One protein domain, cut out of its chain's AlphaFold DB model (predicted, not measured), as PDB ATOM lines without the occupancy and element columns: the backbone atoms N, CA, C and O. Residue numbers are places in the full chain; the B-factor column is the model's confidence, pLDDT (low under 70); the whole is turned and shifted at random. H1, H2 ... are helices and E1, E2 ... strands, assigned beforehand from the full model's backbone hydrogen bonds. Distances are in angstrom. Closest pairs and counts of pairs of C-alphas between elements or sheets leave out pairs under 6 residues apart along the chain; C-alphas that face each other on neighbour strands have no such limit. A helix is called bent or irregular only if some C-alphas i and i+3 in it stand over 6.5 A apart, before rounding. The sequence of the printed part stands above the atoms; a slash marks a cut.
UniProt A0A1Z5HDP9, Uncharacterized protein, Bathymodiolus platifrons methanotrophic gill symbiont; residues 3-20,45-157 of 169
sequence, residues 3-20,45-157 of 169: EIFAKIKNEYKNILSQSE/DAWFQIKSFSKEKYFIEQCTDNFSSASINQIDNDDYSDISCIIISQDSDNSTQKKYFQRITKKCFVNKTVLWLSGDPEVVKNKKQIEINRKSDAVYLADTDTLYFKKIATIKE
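AT A GLANCE: This is residues 3 to 20 and 45 to 157 of the 169 residues of an uncharacterized protein of Bathymodiolus platifrons methanotrophic gill symbiont (UniProt A0A1Z5HDP9). A strongly twisted sheet of seven strands makes the body, and the hairpin of E6 and E7 reaches away from it as a long, bent arm. The long stretch of residues 52 to 76 runs from E3, at one edge of the sheet, back along the body to H1, which grazes the sheet near E1; H2 grazes it too. The printed part has 131 residues with nine named strands and two named helices, in the order E1 E2 E3 H1 E4 E5 E6 E7 E8 E9 H2, and is mostly strand. The large sheet has the order E2 E1 E4 E5 E8 E9 E3 and is antiparallel. The whole is compact, with a radius of gyration of the C-alphas of 16.3 A, and only just elongated, spanning 51 by 33 by 31 A.

HOW THE PARTS SIT: E1, residues 3 to 8, forms a hairpin with E2, residues 11 to 18, where N 6 and O 13 are 2.9 A apart. E1 is also antiparallel to E4, residues 83 to 91, with N 5 and O 87 at 2.8 A. E4 forms a hairpin with E5, residues 97 to 103, with N 88 and O 100 at 2.9 A. E5 neighbours E8, residues 138 to 141, with N 101 and O 138 at 2.9 A. E8 forms a hairpin with E9, residues 146 to 149, with N 148 and O 139 at 2.8 A. E9 neighbours the edge strand E3, residues 47 to 51, with N 48 and O 149 at 2.8 A. H1, residues 77 to 82, only grazes this sheet with its residues 79 to 82; the closest C-alphas of H1 and E1 are those of Asp 82 and Ile 8, 5.4 A apart. H2, residues 152 to 155, only grazes it too; its closest C-alpha pair with E5 is Thr 154 and Arg 103, 6.7 A. The hairpin of E6, residues 109 to 116, and E7, residues 122 to 130, has N 114 and O 124 at 2.9 A; both strands are apart from E4. E6 bends by 65 degrees at residue 113, and E7 by 71 degrees at residue 127. H1 is irregular, C-alphas 78 and 81 being 7.1 A apart; 0 of its 2 O i to N i+4 pairs but 2 of its 3 O i to N i+3 pairs are within hydrogen-bond range, and H2 is too short for an i+4 pair.

IN THESE COORDINATES: E1 begins at C-alpha 3, (166.791, 286.022, 386.553), and measures 16.3 A. E2 measures 21.9 A, E4 23.4 A, E5 20.0 A, E6 19.0 A and E7 20.8 A. E7 begins at C-alpha 122, (164.776, 312.665, 373.238). H2 ends at C-alpha 155, (154.948, 276.146, 373.405).

THE WHOLE: The two C-alphas farthest apart are those of Lys 55 and Asp 120, at 53.4 A. Residues 21 to 44 are not printed, and C-alphas 20 and 45 are 25.1 A apart across the cut. The link from E3 to H1 is long, with 25 residues. The mean pLDDT of the printed part is 90.0; residue 45 and residues 92 to 96 are under 70.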
ATOM      1  N   GLU A   3     165.771 286.516 387.477       94.00
ATOM      2  CA  GLU A   3     166.791 286.022 386.553       94.00
ATOM      3  C   GLU A   3     166.168 285.765 385.180       94.00
ATOM      4  O   GLU A   3     165.061 285.228 385.074       94.00
ATOM      5  N   ILE A   4     166.882 286.149 384.123       95.50
ATOM      6  CA  ILE A   4     166.444 285.985 382.739       95.50
ATOM      7  C   ILE A   4     167.454 285.119 381.995       95.50
ATOM      8  O   ILE A   4     168.651 285.406 381.981       95.50
ATOM      9  N   PHE A   5     166.950 284.107 381.302       96.19
ATOM     10  CA  PHE A   5     167.725 283.156 380.516       96.19
ATOM     11  C   PHE A   5     167.243 283.126 379.069       96.19
ATOM     12  O   PHE A   5     166.068 283.369 378.790       96.19
ATOM     13  N   ALA A   6     168.136 282.781 378.145       96.94
ATOM     14  CA  ALA A   6     167.819 282.585 376.735       96.94
ATOM     15  C   ALA A   6     168.088 281.144 376.309       96.94
ATOM     16  O   ALA A   6     169.150 280.603 376.615       96.94
ATOM     17  N   LYS A   7     167.173 280.560 375.530       96.44
ATOM     18  CA  LYS A   7     167.442 279.364 374.721       96.44
ATOM     19  C   LYS A   7     168.036 279.787 373.382       96.44
ATOM     20  O   LYS A   7     167.366 280.470 372.596       96.44
ATOM     21  N   ILE A   8     169.253 279.344 373.109       95.25
ATOM     22  CA  ILE A   8     170.006 279.626 371.887       95.25
ATOM     23  C   ILE A   8     170.347 278.285 371.253       95.25
ATOM     24  O   ILE A   8     171.177 277.536 371.768       95.25
ATOM     25  N   LYS A   9     169.688 277.955 370.138       90.56
ATOM     26  CA  LYS A   9     169.779 276.622 369.515       90.56
ATOM     27  C   LYS A   9     169.490 275.515 370.551       90.56
ATOM     28  O   LYS A   9     168.342 275.366 370.963       90.56
ATOM     29  N   ASN A  10     170.521 274.782 370.976       88.19
ATOM     30  CA  ASN A  10     170.431 273.657 371.914       88.19
ATOM     31  C   ASN A  10     170.994 273.977 373.308       88.19
ATOM     32  O   ASN A  10     171.111 273.078 374.134       88.19
ATOM     33  N   GLU A  11     171.366 275.228 373.564       93.12
ATOM     34  CA  GLU A  11     171.976 275.661 374.817       93.12
ATOM     35  C   GLU A  11     171.108 276.709 375.513       93.12
ATOM     36  O   GLU A  11     170.303 277.403 374.882       93.12
ATOM     37  N   TYR A  12     171.315 276.850 376.820       95.12
ATOM     38  CA  TYR A  12     170.727 277.918 377.614       95.12
ATOM     39  C   TYR A  12     171.827 278.808 378.180       95.12
ATOM     40  O   TYR A  12     172.842 278.315 378.671       95.12
ATOM     41  N   LYS A  13     171.623 280.124 378.108       96.62
ATOM     42  CA  LYS A  13     172.576 281.123 378.605       96.62
ATOM     43  C   LYS A  13     171.902 282.132 379.518       96.62
ATOM     44  O   LYS A  13     170.724 282.454 379.342       96.62
ATOM     45  N   ASN A  14     172.664 282.647 380.475       96.38
ATOM     46  CA  ASN A  14     172.239 283.730 381.347       96.38
ATOM     47  C   ASN A  14     172.203 285.048 380.570       96.38
ATOM     48  O   ASN A  14     173.177 285.392 379.899       96.38
ATOM     49  N   ILE A  15     171.098 285.786 380.667       95.69
ATOM     50  CA  ILE A  15     170.989 287.141 380.118       95.69
ATOM     51  C   ILE A  15     171.355 288.148 381.201       95.69
ATOM     52  O   ILE A  15     172.317 288.896 381.038       95.69
ATOM     53  N   LEU A  16     170.591 288.186 382.293       94.69
ATOM     54  CA  LEU A  16     170.806 289.122 383.395       94.69
ATOM     55  C   LEU A  16     170.059 288.686 384.655       94.69
ATOM     56  O   LEU A  16     169.088 287.932 384.581       94.69
ATOM     57  N   SER A  17     170.470 289.265 385.783       92.56
ATOM     58  CA  SER A  17     169.754 289.195 387.055       92.56
ATOM     59  C   SER A  17     169.470 290.611 387.560       92.56
ATOM     60  O   SER A  17     170.325 291.492 387.458       92.56
ATOM     61  N   GLN A  18     168.274 290.846 388.097       91.38
ATOM     62  CA  GLN A  18     167.828 292.153 388.589       91.38
ATOM     63  C   GLN A  18     166.839 292.025 389.758       91.38
ATOM     64  O   GLN A  18     166.342 290.941 390.062       91.38
ATOM     65  N   SER A  19     166.546 293.136 390.438       87.81
ATOM     66  CA  SER A  19     165.587 293.167 391.552       87.81
ATOM     67  C   SER A  19     164.132 293.301 391.105       87.81
ATOM     68  O   SER A  19     163.239 292.896 391.840       87.81
ATOM     69  N   GLU A  20     163.890 293.889 389.934       88.94
ATOM     70  CA  GLU A  20     162.546 294.204 389.449       88.94
ATOM     71  C   GLU A  20     161.917 293.044 388.670       88.94
ATOM     72  O   GLU A  20     162.594 292.318 387.931       88.94
ATOM     73  N   ASP A  45     141.303 284.767 377.693       67.81
ATOM     74  CA  ASP A  45     141.697 284.756 379.106       67.81
ATOM     75  C   ASP A  45     141.858 283.360 379.728       67.81
ATOM     76  O   ASP A  45     142.396 283.245 380.830       67.81
ATOM     77  N   ALA A  46     141.489 282.293 379.023       76.94
ATOM     78  CA  ALA A  46     141.569 280.939 379.551       76.94
ATOM     79  C   ALA A  46     142.926 280.267 379.261       76.94
ATOM     80  O   ALA A  46     143.600 280.537 378.260       76.94
ATOM     81  N   TRP A  47     143.338 279.373 380.163       87.56
ATOM     82  CA  TRP A  47     144.610 278.654 380.093       87.56
ATOM     83  C   TRP A  47     144.379 277.148 380.137       87.56
ATOM     84  O   TRP A  47     143.559 276.644 380.901       87.56
ATOM     85  N   PHE A  48     145.152 276.420 379.342       88.12
ATOM     86  CA  PHE A  48     145.284 274.981 379.494       88.12
ATOM     87  C   PHE A  48     146.230 274.640 380.630       88.12
ATOM     88  O   PHE A  48     147.209 275.354 380.837       88.12
ATOM     89  N   GLN A  49     145.979 273.507 381.286       90.25
ATOM     90  CA  GLN A  49     146.867 272.953 382.306       90.25
ATOM     91  C   GLN A  49     147.291 271.509 382.015       90.25
ATOM     92  O   GLN A  49     146.491 270.693 381.540       90.25
ATOM     93  N   ILE A  50     148.534 271.189 382.374       90.81
ATOM     94  CA  ILE A  50     149.070 269.825 382.482       90.81
ATOM     95  C   ILE A  50     149.577 269.652 383.913       90.81
ATOM     96  O   ILE A  50     150.534 270.314 384.308       90.81
ATOM     97  N   LYS A  51     148.913 268.787 384.687       91.94
ATOM     98  CA  LYS A  51     149.299 268.438 386.066       91.94
ATOM     99  C   LYS A  51     150.342 267.322 386.050       91.94
ATOM    100  O   LYS A  51     150.366 266.529 385.116       91.94
ATOM    101  N   SER A  52     151.131 267.207 387.120       93.56
ATOM    102  CA  SER A  52     152.263 266.268 387.192       93.56
ATOM    103  C   SER A  52     153.279 266.466 386.056       93.56
ATOM    104  O   SER A  52     153.848 265.495 385.559       93.56
ATOM    105  N   PHE A  53     153.477 267.717 385.624       94.25
ATOM    106  CA  PHE A  53     154.266 268.051 384.436       94.25
ATOM    107  C   PHE A  53     155.724 267.575 384.541       94.25
ATOM    108  O   PHE A  53     156.308 267.165 383.543       94.25
ATOM    109  N   SER A  54     156.290 267.531 385.748       94.62
ATOM    110  CA  SER A  54     157.628 266.998 386.030       94.62
ATOM    111  C   SER A  54     157.822 265.524 385.662       94.62
ATOM    112  O   SER A  54     158.958 265.072 385.513       94.62
ATOM    113  N   LYS A  55     156.733 264.761 385.505       94.31
ATOM    114  CA  LYS A  55     156.759 263.337 385.131       94.31
ATOM    115  C   LYS A  55     156.650 263.111 383.626       94.31
ATOM    116  O   LYS A  55     156.778 261.975 383.171       94.31
ATOM    117  N   GLU A  56     156.391 264.165 382.865       93.44
ATOM    118  CA  GLU A  56     156.192 264.086 381.426       93.44
ATOM    119  C   GLU A  56     157.528 263.993 380.682       93.44
ATOM    120  O   GLU A  56     158.526 264.610 381.056       93.44
ATOM    121  N   LYS A  57     157.549 263.264 379.558       93.75
ATOM    122  CA  LYS A  57     158.755 263.082 378.723       93.75
ATOM    123  C   LYS A  57     159.313 264.386 378.131       93.75
ATOM    124  O   LYS A  57     160.464 264.419 377.710       93.75
ATOM    125  N   TYR A  58     158.483 265.426 378.063       92.94
ATOM    126  CA  TYR A  58     158.798 266.752 377.524       92.94
ATOM    127  C   TYR A  58     159.096 267.786 378.624       92.94
ATOM    128  O   TYR A  58     159.203 268.981 378.337       92.94
ATOM    129  N   PHE A  59     159.239 267.345 379.879       94.81
ATOM    130  CA  PHE A  59     159.765 268.177 380.955       94.81
ATOM    131  C   PHE A  59     161.220 268.576 380.670       94.81
ATOM    132  O   PHE A  59     162.016 267.768 380.191       94.81
ATOM    133  N   ILE A  60     161.577 269.821 380.985       94.38
ATOM    134  CA  ILE A  60     162.928 270.355 380.783       94.38
ATOM    135  C   ILE A  60     163.530 270.791 382.118       94.38
ATOM    136  O   ILE A  60     162.832 271.296 382.995       94.38
ATOM    137  N   GLU A  61     164.847 270.648 382.269       92.25
ATOM    138  CA  GLU A  61     165.561 271.000 383.507       92.25
ATOM    139  C   GLU A  61     165.412 272.485 383.885       92.25
ATOM    140  O   GLU A  61     165.510 272.835 385.057       92.25
ATOM    141  N   GLN A  62     165.112 273.360 382.918       92.56
ATOM    142  CA  GLN A  62     164.896 274.794 383.137       92.56
ATOM    143  C   GLN A  62     163.646 275.100 383.974       92.56
ATOM    144  O   GLN A  62     163.497 276.211 384.484       92.56
ATOM    145  N   CYS A  63     162.749 274.124 384.122       92.31
ATOM    146  CA  CYS A  63     161.633 274.193 385.057       92.31
ATOM    147  C   CYS A  63     162.068 273.963 386.513       92.31
ATOM    148  O   CYS A  63     161.300 274.277 387.416       92.31
ATOM    149  N   THR A  64     163.258 273.406 386.752       87.00
ATOM    150  CA  THR A  64     163.738 273.074 388.100       87.00
ATOM    151  C   THR A  64     164.337 274.282 388.815       87.00
ATOM    152  O   THR A  64     164.898 275.186 388.192       87.00
ATOM    153  N   ASP A  65     164.290 274.254 390.145       79.75
ATOM    154  CA  ASP A  65     164.865 275.307 390.991       79.75
ATOM    155  C   ASP A  65     166.398 275.331 390.952       79.75
ATOM    156  O   ASP A  65     167.017 276.362 391.200       79.75
ATOM    157  N   ASN A  66     167.029 274.212 390.582       80.19
ATOM    158  CA  ASN A  66     168.482 274.129 390.435       80.19
ATOM    159  C   ASN A  66     168.990 274.891 389.200       80.19
ATOM    160  O   ASN A  66     170.185 275.179 389.106       80.19
ATOM    161  N   PHE A  67     168.103 275.220 388.255       84.88
ATOM    162  CA  PHE A  67     168.458 276.001 387.082       84.88
ATOM    163  C   PHE A  67     168.559 277.489 387.444       84.88
ATOM    164  O   PHE A  67     167.548 278.174 387.633       84.88
ATOM    165  N   SER A  68     169.802 277.969 387.536       85.62
ATOM    166  CA  SER A  68     170.153 279.329 387.962       85.62
ATOM    167  C   SER A  68     171.316 279.902 387.154       85.62
ATOM    168  O   SER A  68     172.082 279.161 386.523       85.62
ATOM    169  N   SER A  69     171.501 281.221 387.223       84.12
ATOM    170  CA  SER A  69     172.587 281.918 386.515       84.12
ATOM    171  C   SER A  69     173.988 281.406 386.875       84.12
ATOM    172  O   SER A  69     174.880 281.428 386.033       84.12
ATOM    173  N   ALA A  70     174.175 280.859 388.082       83.94
ATOM    174  CA  ALA A  70     175.446 280.302 388.546       83.94
ATOM    175  C   ALA A  70     175.880 279.026 387.799       83.94
ATOM    176  O   ALA A  70     177.044 278.632 387.874       83.94
ATOM    177  N   SER A  71     174.949 278.368 387.103       80.25
ATOM    178  CA  SER A  71     175.154 277.054 386.479       80.25
ATOM    179  C   SER A  71     175.376 277.100 384.964       80.25
ATOM    180  O   SER A  71     175.608 276.056 384.355       80.25
ATOM    181  N   ILE A  72     175.323 278.284 384.344       91.06
ATOM    182  CA  ILE A  72     175.340 278.435 382.884       91.06
ATOM    183  C   ILE A  72     176.192 279.622 382.429       91.06
ATOM    184  O   ILE A  72     176.469 280.554 383.180       91.06
ATOM    185  N   ASN A  73     176.585 279.603 381.157       94.38
ATOM    186  CA  ASN A  73     177.379 280.672 380.562       94.38
ATOM    187  C   ASN A  73     176.556 281.949 380.357       94.38
ATOM    188  O   ASN A  73     175.362 281.898 380.061       94.38
ATOM    189  N   GLN A  74     177.223 283.098 380.441       96.50
ATOM    190  CA  GLN A  74     176.658 284.390 380.059       96.50
ATOM    191  C   GLN A  74     176.441 284.462 378.537       96.50
ATOM    192  O   GLN A  74     177.240 283.930 377.765       96.50
ATOM    193  N   ILE A  75     175.367 285.125 378.108       96.62
ATOM    194  CA  ILE A  75     175.086 285.393 376.695       96.62
ATOM    195  C   ILE A  75     176.120 286.348 376.080       96.62
ATOM    196  O   ILE A  75     176.548 287.305 376.730       96.62
ATOM    197  N   ASP A  76     176.473 286.124 374.815       94.88
ATOM    198  CA  ASP A  76     177.326 287.014 374.023       94.88
ATOM    199  C   ASP A  76     176.551 287.692 372.876       94.88
ATOM    200  O   ASP A  76     175.458 287.274 372.492       94.88
ATOM    201  N   ASN A  77     177.117 288.758 372.312       92.38
ATOM    202  CA  ASN A  77     176.508 289.537 371.231       92.38
ATOM    203  C   ASN A  77     176.170 288.703 369.989       92.38
ATOM    204  O   ASN A  77     175.178 288.993 369.312       92.38
ATOM    205  N   ASP A  78     176.980 287.686 369.693       92.75
ATOM    206  CA  ASP A  78     176.780 286.807 368.540       92.75
ATOM    207  C   ASP A  78     175.588 285.851 368.732       92.75
ATOM    208  O   ASP A  78     175.044 285.338 367.753       92.75
ATOM    209  N   ASP A  79     175.110 285.664 369.967       94.44
ATOM    210  CA  ASP A  79     173.965 284.801 370.270       94.44
ATOM    211  C   ASP A  79     172.609 285.470 369.996       94.44
ATOM    212  O   ASP A  79     171.592 284.787 369.856       94.44
ATOM    213  N   TYR A  80     172.550 286.806 369.949       92.19
ATOM    214  CA  TYR A  80     171.282 287.540 370.031       92.19
ATOM    215  C   TYR A  80     170.296 287.187 368.917       92.19
ATOM    216  O   TYR A  80     169.094 287.114 369.164       92.19
ATOM    217  N   SER A  81     170.781 286.952 367.697       90.62
ATOM    218  CA  SER A  81     169.923 286.587 366.562       90.62
ATOM    219  C   SER A  81     169.340 285.177 366.654       90.62
ATOM    220  O   SER A  81     168.378 284.883 365.943       90.62
ATOM    221  N   ASP A  82     169.907 284.330 367.513       94.12
ATOM    222  CA  ASP A  82     169.568 282.914 367.653       94.12
ATOM    223  C   ASP A  82     168.704 282.633 368.897       94.12
ATOM    224  O   ASP A  82     168.353 281.478 369.165       94.12
ATOM    225  N   ILE A  83     168.323 283.675 369.647       96.00
ATOM    226  CA  ILE A  83     167.402 283.558 370.780       96.00
ATOM    227  C   ILE A  83     166.037 283.075 370.277       96.00
ATOM    228  O   ILE A  83     165.380 283.722 369.460       96.00
ATOM    229  N   SER A  84     165.598 281.937 370.812       96.12
ATOM    230  CA  SER A  84     164.347 281.259 370.437       96.12
ATOM    231  C   SER A  84     163.323 281.195 371.572       96.12
ATOM    232  O   SER A  84     162.122 281.064 371.328       96.12
ATOM    233  N   CYS A  85     163.779 281.323 372.815       96.81
ATOM    234  CA  CYS A  85     162.943 281.365 374.009       96.81
ATOM    235  C   CYS A  85     163.617 282.239 375.067       96.81
ATOM    236  O   CYS A  85     164.843 282.201 375.197       96.81
ATOM    237  N   ILE A  86     162.814 282.990 375.813       96.94
ATOM    238  CA  ILE A  86     163.221 283.632 377.060       96.94
ATOM    239  C   ILE A  86     162.543 282.901 378.216       96.94
ATOM    240  O   ILE A  86     161.341 282.626 378.171       96.94
ATOM    241  N   ILE A  87     163.329 282.611 379.247       96.31
ATOM    242  CA  ILE A  87     162.875 282.012 380.498       96.31
ATOM    243  C   ILE A  87     163.122 283.028 381.598       96.31
ATOM    244  O   ILE A  87     164.233 283.534 381.730       96.31
ATOM    245  N   ILE A  88     162.090 283.335 382.370       95.25
ATOM    246  CA  ILE A  88     162.152 284.328 383.437       95.25
ATOM    247  C   ILE A  88     161.827 283.602 384.735       95.25
ATOM    248  O   ILE A  88     160.758 283.005 384.877       95.25
ATOM    249  N   SER A  89     162.773 283.629 385.662       92.56
ATOM    250  CA  SER A  89     162.594 283.172 387.035       92.56
ATOM    251  C   SER A  89     162.406 284.405 387.894       92.56
ATOM    252  O   SER A  89     163.310 285.231 387.952       92.56
ATOM    253  N   GLN A  90     161.252 284.558 388.530       88.62
ATOM    254  CA  GLN A  90     160.994 285.679 389.433       88.62
ATOM    255  C   GLN A  90     160.513 285.106 390.756       88.62
ATOM    256  O   GLN A  90     159.508 284.394 390.774       88.62
ATOM    257  N   ASP A  91     161.213 285.416 391.846       73.75
ATOM    258  CA  ASP A  91     160.677 285.128 393.175       73.75
ATOM    259  C   ASP A  91     159.409 285.952 393.390       73.75
ATOM    260  O   ASP A  91     159.430 287.180 393.259       73.75
ATOM    261  N   SER A  92     158.323 285.286 393.768       64.62
ATOM    262  CA  SER A  92     157.193 285.962 394.397       64.62
ATOM    263  C   SER A  92     157.359 285.907 395.916       64.62
ATOM    264  O   SER A  92     157.924 284.950 396.445       64.62
ATOM    265  N   ASP A  93     156.824 286.901 396.629       59.28
ATOM    266  CA  ASP A  93     156.823 286.958 398.103       59.28
ATOM    267  C   ASP A  93     156.162 285.727 398.771       59.28
ATOM    268  O   ASP A  93     156.282 285.525 399.977       59.28
ATOM    269  N   ASN A  94     155.492 284.876 397.988       51.03
ATOM    270  CA  ASN A  94     154.677 283.757 398.439       51.03
ATOM    271  C   ASN A  94     155.330 282.385 398.212       51.03
ATOM    272  O   ASN A  94     154.618 281.474 397.830       51.03
ATOM    273  N   SER A  95     156.641 282.200 398.413       54.84
ATOM    274  CA  SER A  95     157.365 280.899 398.342       54.84
ATOM    275  C   SER A  95     157.251 280.063 397.051       54.84
ATOM    276  O   SER A  95     158.072 279.171 396.857       54.84
ATOM    277  N   THR A  96     156.305 280.345 396.158       61.72
ATOM    278  CA  THR A  96     156.069 279.614 394.924       61.72
ATOM    279  C   THR A  96     157.072 280.079 393.891       61.72
ATOM    280  O   THR A  96     157.026 281.224 393.424       61.72
ATOM    281  N   GLN A  97     157.962 279.170 393.511       77.56
ATOM    282  CA  GLN A  97     158.865 279.368 392.389       77.56
ATOM    283  C   GLN A  97     158.078 279.210 391.087       77.56
ATOM    284  O   GLN A  97     157.526 278.145 390.782       77.56
ATOM    285  N   LYS A  98     157.989 280.307 390.331       90.19
ATOM    286  CA  LYS A  98     157.310 280.359 389.034       90.19
ATOM    287  C   LYS A  98     158.348 280.541 387.938       90.19
ATOM    288  O   LYS A  98     159.165 281.464 387.990       90.19
ATOM    289  N   LYS A  99     158.288 279.687 386.916       94.12
ATOM    290  CA  LYS A  99     159.090 279.835 385.695       94.12
ATOM    291  C   LYS A  99     158.182 280.275 384.560       94.12
ATOM    292  O   LYS A  99     157.204 279.604 384.233       94.12
ATOM    293  N   TYR A 100     158.516 281.406 383.966       95.69
ATOM    294  CA  TYR A 100     157.762 282.018 382.884       95.69
ATOM    295  C   TYR A 100     158.496 281.807 381.568       95.69
ATOM    296  O   TYR A 100     159.698 282.053 381.488       95.69
ATOM    297  N   PHE A 101     157.778 281.394 380.529       97.06
ATOM    298  CA  PHE A 101     158.363 281.069 379.232       97.06
ATOM    299  C   PHE A 101     157.728 281.904 378.129       97.06
ATOM    300  O   PHE A 101     156.501 281.989 378.031       97.06
ATOM    301  N   GLN A 102     158.564 282.487 377.276       96.88
ATOM    302  CA  GLN A 102     158.125 283.238 376.104       96.88
ATOM    303  C   GLN A 102     158.878 282.786 374.869       96.88
ATOM    304  O   GLN A 102     160.110 282.790 374.833       96.88
ATOM    305  N   ARG A 103     158.134 282.426 373.827       96.25
ATOM    306  CA  ARG A 103     158.713 282.078 372.537       96.25
ATOM    307  C   ARG A 103     159.161 283.353 371.840       96.25
ATOM    308  O   ARG A 103     158.362 284.249 371.570       96.25
ATOM    309  N   ILE A 104     160.422 283.382 371.432       95.81
ATOM    310  CA  ILE A 104     160.969 284.480 370.646       95.81
ATOM    311  C   ILE A 104     160.916 284.110 369.170       95.81
ATOM    312  O   ILE A 104     161.453 283.100 368.718       95.81
ATOM    313  N   THR A 105     160.226 284.942 368.397       93.06
ATOM    314  CA  THR A 105     160.182 284.844 366.935       93.06
ATOM    315  C   THR A 105     160.828 286.074 366.319       93.06
ATOM    316  O   THR A 105     161.020 287.089 366.982       93.06
ATOM    317  N   LYS A 106     161.080 286.047 365.006       89.50
ATOM    318  CA  LYS A 106     161.613 287.211 364.274       89.50
ATOM    319  C   LYS A 106     160.799 288.498 364.480       89.50
ATOM    320  O   LYS A 106     161.359 289.577 364.367       89.50
ATOM    321  N   LYS A 107     159.498 288.391 364.780       89.31
ATOM    322  CA  LYS A 107     158.619 289.546 365.031       89.31
ATOM    323  C   LYS A 107     158.867 290.211 366.387       89.31
ATOM    324  O   LYS A 107     158.579 291.391 366.519       89.31
ATOM    325  N   CYS A 108     159.399 289.468 367.356       91.12
ATOM    326  CA  CYS A 108     159.758 289.988 368.674       91.12
ATOM    327  C   CYS A 108     160.998 290.889 368.602       91.12
ATOM    328  O   CYS A 108     161.213 291.694 369.499       91.12
ATOM    329  N   PHE A 109     161.814 290.770 367.548       90.31
ATOM    330  CA  PHE A 109     162.953 291.651 367.333       90.31
ATOM    331  C   PHE A 109     162.478 293.004 366.806       90.31
ATOM    332  O   PHE A 109     161.977 293.125 365.685       90.31
ATOM    333  N   VAL A 110     162.660 294.039 367.618       88.25
ATOM    334  CA  VAL A 110     162.162 295.384 367.363       88.25
ATOM    335  C   VAL A 110     163.308 296.313 366.977       88.25
ATOM    336  O   VAL A 110     164.336 296.406 367.649       88.25
ATOM    337  N   ASN A 111     163.095 297.056 365.891       88.12
ATOM    338  CA  ASN A 111     163.896 298.212 365.510       88.12
ATOM    339  C   ASN A 111     162.945 299.399 365.350       88.12
ATOM    340  O   ASN A 111     162.227 299.489 364.352       88.12
ATOM    341  N   LYS A 112     162.897 300.287 366.346       87.00
ATOM    342  CA  LYS A 112     161.985 301.439 366.365       87.00
ATOM    343  C   LYS A 112     162.758 302.704 366.714       87.00
ATOM    344  O   LYS A 112     163.613 302.708 367.590       87.00
ATOM    345  N   THR A 113     162.447 303.792 366.020       91.19
ATOM    346  CA  THR A 113     162.822 305.131 366.487       91.19
ATOM    347  C   THR A 113     161.670 305.634 367.340       91.19
ATOM    348  O   THR A 113     160.535 305.646 366.866       91.19
ATOM    349  N   VAL A 114     161.946 305.982 368.592       91.19
ATOM    350  CA  VAL A 114     160.930 306.396 369.564       91.19
ATOM    351  C   VAL A 114     161.250 307.785 370.094       91.19
ATOM    352  O   VAL A 114     162.417 308.146 370.228       91.19
ATOM    353  N   LEU A 115     160.212 308.563 370.389       94.06
ATOM    354  CA  LEU A 115     160.340 309.763 371.205       94.06
ATOM    355  C   LEU A 115     160.210 309.330 372.668       94.06
ATOM    356  O   LEU A 115     159.136 308.904 373.094       94.06
ATOM    357  N   TRP A 116     161.311 309.371 373.406       91.62
ATOM    358  CA  TRP A 116     161.369 309.019 374.818       91.62
ATOM    359  C   TRP A 116     160.959 310.226 375.665       91.62
ATOM    360  O   TRP A 116     161.517 311.307 375.509       91.62
ATOM    361  N   LEU A 117     159.962 310.040 376.536       94.12
ATOM    362  CA  LEU A 117     159.330 311.111 377.322       94.12
ATOM    363  C   LEU A 117     159.462 310.893 378.841       94.12
ATOM    364  O   LEU A 117     158.646 311.388 379.612       94.12
ATOM    365  N   SER A 118     160.470 310.132 379.280       86.44
ATOM    366  CA  SER A 118     160.769 309.924 380.706       86.44
ATOM    367  C   SER A 118     161.880 310.879 381.157       86.44
ATOM    368  O   SER A 118     162.976 310.451 381.516       86.44
ATOM    369  N   GLY A 119     161.625 312.184 381.023       88.50
ATOM    370  CA  GLY A 119     162.594 313.265 381.214       88.50
ATOM    371  C   GLY A 119     162.467 314.329 380.124       88.50
ATOM    372  O   GLY A 119     161.373 314.547 379.595       88.50
ATOM    373  N   ASP A 120     163.585 314.962 379.765       94.62
ATOM    374  CA  ASP A 120     163.631 315.838 378.593       94.62
ATOM    375  C   ASP A 120     163.379 315.018 377.311       94.62
ATOM    376  O   ASP A 120     163.973 313.948 377.150       94.62
ATOM    377  N   PRO A 121     162.502 315.477 376.393       96.00
ATOM    378  CA  PRO A 121     162.173 314.719 375.191       96.00
ATOM    379  C   PRO A 121     163.398 314.416 374.316       96.00
ATOM    380  O   PRO A 121     164.042 315.329 373.797       96.00
ATOM    381  N   GLU A 122     163.664 313.130 374.076       96.44
ATOM    382  CA  GLU A 122     164.776 312.665 373.238       96.44
ATOM    383  C   GLU A 122     164.293 311.698 372.148       96.44
ATOM    384  O   GLU A 122     163.459 310.824 372.382       96.44
ATOM    385  N   VAL A 123     164.842 311.822 370.935       94.00
ATOM    386  CA  VAL A 123     164.628 310.835 369.867       94.00
ATOM    387  C   VAL A 123     165.665 309.721 369.983       94.00
ATOM    388  O   VAL A 123     166.821 309.893 369.601       94.00
ATOM    389  N   VAL A 124     165.226 308.543 370.424       90.94
ATOM    390  CA  VAL A 124     166.087 307.374 370.620       90.94
ATOM    391  C   VAL A 124     165.923 306.396 369.457       90.94
ATOM    392  O   VAL A 124     164.820 305.955 369.120       90.94
ATOM    393  N   LYS A 125     167.042 306.033 368.822       89.12
ATOM    394  CA  LYS A 125     167.090 305.015 367.760       89.12
ATOM    395  C   LYS A 125     167.397 303.653 368.362       89.12
ATOM    396  O   LYS A 125     168.543 303.205 368.359       89.12
ATOM    397  N   ASN A 126     166.357 302.981 368.827       82.44
ATOM    398  CA  ASN A 126     166.475 301.653 369.392       82.44
ATOM    399  C   ASN A 126     166.710 300.614 368.293       82.44
ATOM    400  O   ASN A 126     165.861 300.381 367.427       82.44
ATOM    401  N   LYS A 127     167.890 299.995 368.331       79.00
ATOM    402  CA  LYS A 127     168.281 298.898 367.445       79.00
ATOM    403  C   LYS A 127     168.541 297.656 368.287       79.00
ATOM    404  O   LYS A 127     169.080 297.781 369.380       79.00
ATOM    405  N   LYS A 128     168.227 296.477 367.740       82.75
ATOM    406  CA  LYS A 128     168.504 295.169 368.366       82.75
ATOM    407  C   LYS A 128     167.787 294.962 369.710       82.75
ATOM    408  O   LYS A 128     168.398 294.524 370.678       82.75
ATOM    409  N   GLN A 129     166.499 295.283 369.771       89.44
ATOM    410  CA  GLN A 129     165.681 294.995 370.950       89.44
ATOM    411  C   GLN A 129     164.877 293.719 370.752       89.44
ATOM    412  O   GLN A 129     164.502 293.400 369.626       89.44
ATOM    413  N   ILE A 130     164.580 293.030 371.850       91.88
ATOM    414  CA  ILE A 130     163.575 291.973 371.896       91.88
ATOM    415  C   ILE A 130     162.447 292.470 372.793       91.88
ATOM    416  O   ILE A 130     162.690 292.945 373.901       91.88
ATOM    417  N   GLU A 131     161.223 292.401 372.293       92.06
ATOM    418  CA  GLU A 131     160.026 292.663 373.085       92.06
ATOM    419  C   GLU A 131     159.773 291.496 374.047       92.06
ATOM    420  O   GLU A 131     159.655 290.350 373.614       92.06
ATOM    421  N   ILE A 132     159.695 291.801 375.346       93.12
ATOM    422  CA  ILE A 132     159.229 290.876 376.384       93.12
ATOM    423  C   ILE A 132     157.781 291.245 376.700       93.12
ATOM    424  O   ILE A 132     157.490 292.383 377.078       93.12
ATOM    425  N   ASN A 133     156.866 290.296 376.529       92.94
ATOM    426  CA  ASN A 133     155.455 290.513 376.821       92.94
ATOM    427  C   ASN A 133     155.220 290.483 378.331       92.94
ATOM    428  O   ASN A 133     155.832 289.691 379.040       92.94
ATOM    429  N   ARG A 134     154.266 291.278 378.824       91.38
ATOM    430  CA  ARG A 134     153.876 291.229 380.243       91.38
ATOM    431  C   ARG A 134     153.245 289.895 380.643       91.38
ATOM    432  O   ARG A 134     153.464 289.433 381.753       91.38
ATOM    433  N   LYS A 135     152.494 289.268 379.731       90.56
ATOM    434  CA  LYS A 135     151.929 287.922 379.896       90.56
ATOM    435  C   LYS A 135     152.768 286.922 379.105       90.56
ATOM    436  O   LYS A 135     152.975 287.110 377.907       90.56
ATOM    437  N   SER A 136     153.217 285.865 379.771       94.00
ATOM    438  CA  SER A 136     154.051 284.826 379.162       94.00
ATOM    439  C   SER A 136     153.236 283.820 378.341       94.00
ATOM    440  O   SER A 136     152.021 283.731 378.491       94.00
ATOM    441  N   ASP A 137     153.892 283.060 377.462       94.38
ATOM    442  CA  ASP A 137     153.234 282.025 376.647       94.38
ATOM    443  C   ASP A 137     152.926 280.760 377.461       94.38
ATOM    444  O   ASP A 137     151.934 280.069 377.196       94.38
ATOM    445  N   ALA A 138     153.779 280.469 378.449       95.38
ATOM    446  CA  ALA A 138     153.575 279.429 379.446       95.38
ATOM    447  C   ALA A 138     154.109 279.839 380.823       95.38
ATOM    448  O   ALA A 138     155.032 280.654 380.930       95.38
ATOM    449  N   VAL A 139     153.545 279.235 381.867       95.00
ATOM    450  CA  VAL A 139     153.975 279.386 383.260       95.00
ATOM    451  C   VAL A 139     154.011 278.012 383.914       95.00
ATOM    452  O   VAL A 139     153.010 277.302 383.916       95.00
ATOM    453  N   TYR A 140     155.157 277.632 384.467       94.88
ATOM    454  CA  TYR A 140     155.290 276.435 385.291       94.88
ATOM    455  C   TYR A 140     155.296 276.821 386.769       94.88
ATOM    456  O   TYR A 140     156.037 277.724 387.171       94.88
ATOM    457  N   LEU A 141     154.476 276.127 387.559       92.25
ATOM    458  CA  LEU A 141     154.391 276.276 389.008       92.25
ATOM    459  C   LEU A 141     154.950 275.023 389.677       92.25
ATOM    460  O   LEU A 141     154.324 273.962 389.606       92.25
ATOM    461  N   ALA A 142     156.090 275.158 390.355       90.00
ATOM    462  CA  ALA A 142     156.742 274.034 391.022       90.00
ATOM    463  C   ALA A 142     155.873 273.446 392.151       90.00
ATOM    464  O   ALA A 142     155.702 272.232 392.218       90.00
ATOM    465  N   ASP A 143     155.241 274.298 392.967       89.00
ATOM    466  CA  ASP A 143     154.429 273.889 394.128       89.00
ATOM    467  C   ASP A 143     153.276 272.941 393.777       89.00
ATOM    468  O   ASP A 143     152.908 272.070 394.563       89.00
ATOM    469  N   THR A 144     152.689 273.126 392.593       90.81
ATOM    470  CA  THR A 144     151.553 272.320 392.113       90.81
ATOM    471  C   THR A 144     151.950 271.345 391.013       90.81
ATOM    472  O   THR A 144     151.084 270.640 390.493       90.81
ATOM    473  N   ASP A 145     153.232 271.312 390.638       93.06
ATOM    474  CA  ASP A 145     153.762 270.547 389.508       93.06
ATOM    475  C   ASP A 145     152.870 270.668 388.257       93.06
ATOM    476  O   ASP A 145     152.376 269.680 387.700       93.06
ATOM    477  N   THR A 146     152.555 271.912 387.882       92.62
ATOM    478  CA  THR A 146     151.582 272.203 386.822       92.62
ATOM    479  C   THR A 146     152.131 273.217 385.826       92.62
ATOM    480  O   THR A 146     152.586 274.300 386.203       92.62
ATOM    481  N   LEU A 147     152.062 272.869 384.537       94.50
ATOM    482  CA  LEU A 147     152.327 273.785 383.430       94.50
ATOM    483  C   LEU A 147     151.014 274.380 382.924       94.50
ATOM    484  O   LEU A 147     150.114 273.641 382.525       94.50
ATOM    485  N   TYR A 148     150.958 275.705 382.859       93.56
ATOM    486  CA  TYR A 148     149.879 276.467 382.247       93.56
ATOM    487  C   TYR A 148     150.333 277.062 380.919       93.56
ATOM    488  O   TYR A 148     151.434 277.604 380.828       93.56
ATOM    489  N   PHE A 149     149.491 277.010 379.888       92.31
ATOM    490  CA  PHE A 149     149.769 277.651 378.597       92.31
ATOM    491  C   PHE A 149     148.503 278.012 377.817       92.31
ATOM    492  O   PHE A 149     147.438 277.444 378.039       92.31
ATOM    493  N   LYS A 150     148.623 278.920 376.841       83.69
ATOM    494  CA  LYS A 150     147.492 279.292 375.967       83.69
ATOM    495  C   LYS A 150     147.431 278.512 374.656       83.69
ATOM    496  O   LYS A 150     146.359 278.136 374.198       83.69
ATOM    497  N   LYS A 151     148.580 278.311 374.001       88.38
ATOM    498  CA  LYS A 151     148.645 277.764 372.634       88.38
ATOM    499  C   LYS A 151     149.736 276.709 372.509       88.38
ATOM    500  O   LYS A 151     150.920 277.042 372.519       88.38
ATOM    501  N   ILE A 152     149.336 275.455 372.281       88.69
ATOM    502  CA  ILE A 152     150.265 274.330 372.068       88.69
ATOM    503  C   ILE A 152     151.236 274.598 370.908       88.69
ATOM    504  O   ILE A 152     152.434 274.354 371.010       88.69
ATOM    505  N   ALA A 153     150.739 275.221 369.832       88.25
ATOM    506  CA  ALA A 153     151.533 275.592 368.661       88.25
ATOM    507  C   ALA A 153     152.655 276.600 368.971       88.25
ATOM    508  O   ALA A 153     153.618 276.691 368.208       88.25
ATOM    509  N   THR A 154     152.529 277.363 370.061       90.75
ATOM    510  CA  THR A 154     153.580 278.262 370.545       90.75
ATOM    511  C   THR A 154     154.580 277.499 371.402       90.75
ATOM    512  O   THR A 154     155.783 277.611 371.184       90.75
ATOM    513  N   ILE A 155     154.094 276.707 372.356       93.69
ATOM    514  CA  ILE A 155     154.948 276.146 373.405       93.69
ATOM    515  C   ILE A 155     155.671 274.856 373.009       93.69
ATOM    516  O   ILE A 155     156.644 274.506 373.663       93.69
ATOM    517  N   LYS A 156     155.286 274.193 371.911       92.50
ATOM    518  CA  LYS A 156     156.001 273.010 371.393       92.50
ATOM    519  C   LYS A 156     157.463 273.256 371.006       92.50
ATOM    520  O   LYS A 156     158.282 272.351 371.025       92.50
ATOM    521  N   GLU A 157     157.812 274.502 370.687       90.69
ATOM    522  CA  GLU A 157     159.203 274.904 370.424       90.69
ATOM    523  C   GLU A 157     160.013 275.065 371.729       90.69
ATOM    524  O   GLU A 157     161.249 274.994 371.743       90.69
TER     525      GLU A 157